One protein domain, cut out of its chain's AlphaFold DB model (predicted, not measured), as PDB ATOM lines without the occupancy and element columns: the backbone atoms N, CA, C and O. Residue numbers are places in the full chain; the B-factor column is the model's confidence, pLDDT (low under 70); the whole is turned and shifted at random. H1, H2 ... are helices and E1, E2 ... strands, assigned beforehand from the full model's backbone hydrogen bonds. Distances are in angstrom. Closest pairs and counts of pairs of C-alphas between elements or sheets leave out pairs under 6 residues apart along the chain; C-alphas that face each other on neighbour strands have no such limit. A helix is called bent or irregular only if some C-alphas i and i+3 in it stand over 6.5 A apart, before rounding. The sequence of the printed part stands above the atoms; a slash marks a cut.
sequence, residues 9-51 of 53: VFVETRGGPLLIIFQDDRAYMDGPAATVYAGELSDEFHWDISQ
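Overview. This is residues 9 to 51 of the 53 residues of a protein of Methanotrichaceae archaeon (UniProt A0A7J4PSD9). A small twisted sheet of three antiparallel strands, E1, E2 and E3, stands at one end, and from E3 a long arm runs away to the far end, where a small, irregular helix, H1, lies by itself. Residues 33 to 51, with H1 among them, stand free, and this arm makes the length of an elongated outline of 45 by 24 by 16 A. The printed part has 43 residues with three named strands and then one named helix; the sheet's order is E1, E2, E3, and the class is mixed, helices and strands. The whole is extended, with a radius of gyration of the C-alphas of 16.9 A.

Arrangement. Look first at the inner strand E2, residues 16 to 23, between the edge strands E1, residues 9 to 13, and E3, residues 26 to 30. They form a meander, each strand the antiparallel neighbour of the one before, and the sheet is only just strongly twisted, its C-alphas up to 4.1 A off the best plane. E1 and E2 are a hairpin at 150 degrees; C-alphas 12 and 17 face each other at 4.7 A, and N 11 and O 18 are within hydrogen-bond range at 2.8 A. E2 and E3 are a hairpin at 153 degrees; C-alphas 22 and 27 face each other at 4.6 A, and N 28 and O 21 are 2.8 A apart. H1, residues 43 to 49, is not on the sheet. In H1, 0 of 3 O i to N i+4 pairs and 1 of 4 O i to N i+3 pairs are within hydrogen-bond range.

Along the chain. Find C-alpha 9 at (25.260, 0.874, 23.936), where E1 begins. E2 runs 22.9 A from C-alpha 16 at (26.348, 12.258, 31.791), and E3 measures 13.3 A. H1 ends at C-alpha 49, (29.783, 34.704, 18.204); it is only just irregular, with C-alphas 44 and 47 6.8 A apart.

Size, cuts and confidence. The two C-alphas farthest apart, those of Asp 24 and Glu 44, are 46.1 A from each other. The printed part has no cut; the link from E3 to H1, 12 residues, is long, and the other two are tight. The mean pLDDT of the printed part is 86.9, with residues 45 to 51 under 70.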
ATOM      1  N   VAL A   9      24.050   0.553  23.162       93.06
ATOM      2  CA  VAL A   9      25.260   0.874  23.936       93.06
ATOM      3  C   VAL A   9      24.979   1.959  24.952       93.06
ATOM      4  O   VAL A   9      24.588   3.067  24.592       93.06
ATOM      5  N   PHE A  10      25.299   1.681  26.210       93.31
ATOM      6  CA  PHE A  10      25.395   2.716  27.231       93.31
ATOM      7  C   PHE A  10      26.794   3.335  27.208       93.31
ATOM      8  O   PHE A  10      27.800   2.628  27.307       93.31
ATOM      9  N   VAL A  11      26.853   4.658  27.063       93.81
ATOM     10  CA  VAL A  11      28.090   5.436  26.995       93.81
ATOM     11  C   VAL A  11      28.131   6.413  28.161       93.81
ATOM     12  O   VAL A  11      27.295   7.306  28.268       93.81
ATOM     13  N   GLU A  12      29.147   6.279  29.008       94.69
ATOM     14  CA  GLU A  12      29.415   7.231  30.084       94.69
ATOM     15  C   GLU A  12      30.290   8.372  29.562       94.69
ATOM     16  O   GLU A  12      31.442   8.164  29.165       94.69
ATOM     17  N   THR A  13      29.755   9.594  29.562       92.69
ATOM     18  CA  THR A  13      30.505  10.802  29.201       92.69
ATOM     19  C   THR A  13      30.708  11.692  30.422       92.69
ATOM     20  O   THR A  13      30.026  11.562  31.437       92.69
ATOM     21  N   ARG A  14      31.612  12.674  30.329       94.75
ATOM     22  CA  ARG A  14      31.779  13.672  31.402       94.75
ATOM     23  C   ARG A  14      30.520  14.518  31.632       94.75
ATOM     24  O   ARG A  14      30.385  15.082  32.711       94.75
ATOM     25  N   GLY A  15      29.643  14.622  30.630       91.88
ATOM     26  CA  GLY A  15      28.375  15.350  30.709       91.88
ATOM     27  C   GLY A  15      27.197  14.503  31.198       91.88
ATOM     28  O   GLY A  15      26.116  15.049  31.391       91.88
ATOM     29  N   GLY A  16      27.396  13.200  31.408       94.94
ATOM     30  CA  GLY A  16      26.348  12.258  31.791       94.94
ATOM     31  C   GLY A  16      26.216  11.073  30.827       94.94
ATOM     32  O   GLY A  16      26.980  10.966  29.857       94.94
ATOM     33  N   PRO A  17      25.267  10.170  31.108       96.38
ATOM     34  CA  PRO A  17      25.060   8.959  30.330       96.38
ATOM     35  C   PRO A  17      24.319   9.246  29.020       96.38
ATOM     36  O   PRO A  17      23.429  10.097  28.968       96.38
ATOM     37  N   LEU A  18      24.660   8.488  27.979       96.56
ATOM     38  CA  LEU A  18      23.960   8.452  26.695       96.56
ATOM     39  C   LEU A  18      23.647   7.004  26.308       96.56
ATOM     40  O   LEU A  18      24.447   6.102  26.570       96.56
ATOM     41  N   LEU A  19      22.516   6.798  25.638       95.44
ATOM     42  CA  LEU A  19      22.163   5.544  24.979       95.44
ATOM     43  C   LEU A  19      22.353   5.705  23.469       95.44
ATOM     44  O   LEU A  19      21.755   6.586  22.852       95.44
ATOM     45  N   ILE A  20      23.183   4.850  22.875       95.44
ATOM     46  CA  ILE A  20      23.382   4.773  21.425       95.44
ATOM     47  C   ILE A  20      22.677   3.525  20.906       95.44
ATOM     48  O   ILE A  20      22.965   2.431  21.384       95.44
ATOM     49  N   ILE A  21      21.784   3.685  19.929       94.38
ATOM     50  CA  ILE A  21      21.027   2.585  19.311       94.38
ATOM     51  C   ILE A  21      21.413   2.501  17.838       94.38
ATOM     52  O   ILE A  21      21.279   3.485  17.109       94.38
ATOM     53  N   PHE A  22      21.868   1.339  17.390       92.31
ATOM     54  CA  PHE A  22      22.171   1.059  15.993       92.31
ATOM     55  C   PHE A  22      21.022   0.268  15.373       92.31
ATOM     56  O   PHE A  22      20.713  -0.838  15.804       92.31
ATOM     57  N   GLN A  23      20.389   0.834  14.349       90.38
ATOM     58  CA  GLN A  23      19.300   0.193  13.619       90.38
ATOM     59  C   GLN A  23      19.514   0.404  12.123       90.38
ATOM     60  O   GLN A  23      19.586   1.541  11.654       90.38
ATOM     61  N   ASP A  24      19.601  -0.703  11.384       88.62
ATOM     62  CA  ASP A  24      19.908  -0.730   9.954       88.62
ATOM     63  C   ASP A  24      21.212   0.027   9.625       88.62
ATOM     64  O   ASP A  24      22.298  -0.385  10.035       88.62
ATOM     65  N   ASP A  25      21.117   1.134   8.887       89.38
ATOM     66  CA  ASP A  25      22.219   2.013   8.492       89.38
ATOM     67  C   ASP A  25      22.283   3.309   9.320       89.38
ATOM     68  O   ASP A  25      22.988   4.255   8.954       89.38
ATOM     69  N   ARG A  26      21.553   3.371  10.442       93.62
ATOM     70  CA  ARG A  26      21.421   4.564  11.288       93.62
ATOM     71  C   ARG A  26      21.864   4.310  12.720       93.62
ATOM     72  O   ARG A  26      21.711   3.223  13.270       93.62
ATOM     73  N   ALA A  27      22.363   5.376  13.336       93.31
ATOM     74  CA  ALA A  27      22.612   5.444  14.765       93.31
ATOM     75  C   ALA A  27      21.733   6.540  15.376       93.31
ATOM     76  O   ALA A  27      21.715   7.670  14.885       93.31
ATOM     77  N   TYR A  28      21.027   6.203  16.448       95.50
ATOM     78  CA  TYR A  28      20.253   7.128  17.267       95.50
ATOM     79  C   TYR A  28      20.987   7.378  18.582       95.50
ATOM     80  O   TYR A  28      21.697   6.504  19.081       95.50
ATOM     81  N   MET A  29      20.811   8.575  19.137       95.25
ATOM     82  CA  MET A  29      21.374   8.978  20.420       95.25
ATOM     83  C   MET A  29      20.246   9.515  21.291       95.25
ATOM     84  O   MET A  29      19.561  10.455  20.890       95.25
ATOM     85  N   ASP A  30      20.079   8.916  22.462       95.94
ATOM     86  CA  ASP A  30      19.145   9.369  23.485       95.94
ATOM     87  C   ASP A  30      19.905   9.767  24.754       95.94
ATOM     88  O   ASP A  30      20.909   9.153  25.132       95.94
ATOM     89  N   GLY A  31      19.446  10.837  25.390       95.38
ATOM     90  CA  GLY A  31      20.119  11.450  26.520       95.38
ATOM     91  C   GLY A  31      19.354  12.643  27.089       95.38
ATOM     92  O   GLY A  31      18.515  13.242  26.414       95.38
ATOM     93  N   PRO A  32      19.639  13.019  28.345       94.44
ATOM     94  CA  PRO A  32      18.965  14.132  28.993       94.44
ATOM     95  C   PRO A  32      19.333  15.466  28.328       94.44
ATOM     96  O   PRO A  32      20.508  15.785  28.151       94.44
ATOM     97  N   ALA A  33      18.322  16.283  28.035       92.56
ATOM     98  CA  ALA A  33      18.485  17.665  27.595       92.56
ATOM     99  C   ALA A  33      17.747  18.606  28.554       92.56
ATOM    100  O   ALA A  33      16.619  18.333  28.964       92.56
ATOM    101  N   ALA A  34      18.384  19.722  28.906       93.00
ATOM    102  CA  ALA A  34      17.802  20.731  29.782       93.00
ATOM    103  C   ALA A  34      18.070  22.133  29.232       93.00
ATOM    104  O   ALA A  34      19.217  22.520  29.006       93.00
ATOM    105  N   THR A  35      17.008  22.914  29.050       94.75
ATOM    106  CA  THR A  35      17.123  24.342  28.752       94.75
ATOM    107  C   THR A  35      17.540  25.075  30.021       94.75
ATOM    108  O   THR A  35      16.780  25.131  30.984       94.75
ATOM    109  N   VAL A  36      18.751  25.633  30.029       95.81
ATOM    110  CA  VAL A  36      19.277  26.390  31.180       95.81
ATOM    111  C   VAL A  36      18.807  27.845  31.155       95.81
ATOM    112  O   VAL A  36      18.537  28.433  32.199       95.81
ATOM    113  N   TYR A  37      18.698  28.430  29.964       93.75
ATOM    114  CA  TYR A  37      18.294  29.815  29.766       93.75
ATOM    115  C   TYR A  37      17.601  29.980  28.410       93.75
ATOM    116  O   TYR A  37      17.861  29.215  27.481       93.75
ATOM    117  N   ALA A  38      16.737  30.988  28.306       93.88
ATOM    118  CA  ALA A  38      16.128  31.434  27.061       93.88
ATOM    119  C   ALA A  38      16.117  32.967  27.033       93.88
ATOM    120  O   ALA A  38      15.758  33.602  28.026       93.88
ATOM    121  N   GLY A  39      16.512  33.549  25.903       90.44
ATOM    122  CA  GLY A  39      16.584  34.993  25.711       90.44
ATOM    123  C   GLY A  39      16.931  35.355  24.271       90.44
ATOM    124  O   GLY A  39      17.130  34.477  23.433       90.44
ATOM    125  N   GLU A  40      17.002  36.654  24.008       89.12
ATOM    126  CA  GLU A  40      17.320  37.225  22.700       89.12
ATOM    127  C   GLU A  40      18.652  37.979  22.788       89.12
ATOM    128  O   GLU A  40      18.932  38.644  23.787       89.12
ATOM    129  N   LEU A  41      19.481  37.862  21.750       84.94
ATOM    130  CA  LEU A  41      20.696  38.662  21.591       84.94
ATOM    131  C   LEU A  41      20.380  39.837  20.665       84.94
ATOM    132  O   LEU A  41      19.686  39.650  19.669       84.94
ATOM    133  N   SER A  42      20.883  41.036  20.970       84.31
ATOM    134  CA  SER A  42      20.760  42.154  20.033       84.31
ATOM    135  C   SER A  42      21.725  41.987  18.856       84.31
ATOM    136  O   SER A  42      22.815  41.430  19.000       84.31
ATOM    137  N   ASP A  43      21.332  42.514  17.696       76.62
ATOM    138  CA  ASP A  43      22.079  42.366  16.438       76.62
ATOM    139  C   ASP A  43      23.525  42.890  16.517       76.62
ATOM    140  O   ASP A  43      24.412  42.368  15.846       76.62
ATOM    141  N   GLU A  44      23.786  43.880  17.377       72.19
ATOM    142  CA  GLU A  44      25.126  44.436  17.626       72.19
ATOM    143  C   GLU A  44      26.106  43.395  18.206       72.19
ATOM    144  O   GLU A  44      27.284  43.415  17.863       72.19
ATOM    145  N   PHE A  45      25.624  42.445  19.018       65.31
ATOM    146  CA  PHE A  45      26.442  41.378  19.616       65.31
ATOM    147  C   PHE A  45      26.488  40.095  18.772       65.31
ATOM    148  O   PHE A  45      27.255  39.181  19.071       65.31
ATOM    149  N   HIS A  46      25.678  39.994  17.714       59.62
ATOM    150  CA  HIS A  46      25.568  38.775  16.908       59.62
ATOM    151  C   HIS A  46      26.815  38.512  16.036       59.62
ATOM    152  O   HIS A  46      27.077  37.371  15.654       59.62
ATOM    153  N   TRP A  47      27.614  39.545  15.739       58.75
ATOM    154  CA  TRP A  47      28.833  39.420  14.930       58.75
ATOM    155  C   TRP A  47      29.936  38.611  15.632       58.75
ATOM    156  O   TRP A  47      30.554  37.750  14.999       58.75
ATOM    157  N   ASP A  48      30.121  38.814  16.940       58.97
ATOM    158  CA  ASP A  48      31.253  38.251  17.691       58.97
ATOM    159  C   ASP A  48      31.169  36.726  17.871       58.97
ATOM    160  O   ASP A  48      32.189  36.044  17.851       58.97
ATOM    161  N   ILE A  49      29.965  36.153  17.969       60.44
ATOM    162  CA  ILE A  49      29.783  34.704  18.204       60.44
ATOM    163  C   ILE A  49      30.050  33.881  16.933       60.44
ATOM    164  O   ILE A  49      30.438  32.716  17.001       60.44
ATOM    165  N   SER A  50      29.868  34.481  15.756       59.84
ATOM    166  CA  SER A  50      30.005  33.783  14.470       59.84
ATOM    167  C   SER A  50      31.452  33.587  14.001       59.84
ATOM    168  O   SER A  50      31.680  32.845  13.049       59.84
ATOM    169  N   GLN A  51      32.423  34.243  14.644       59.22
ATOM    170  CA  GLN A  51      33.840  34.201  14.256       59.22
ATOM    171  C   GLN A  51      34.646  33.103  14.978       59.22
ATOM    172  O   GLN A  51      35.803  32.885  14.627       59.22
TER     173      GLN A  51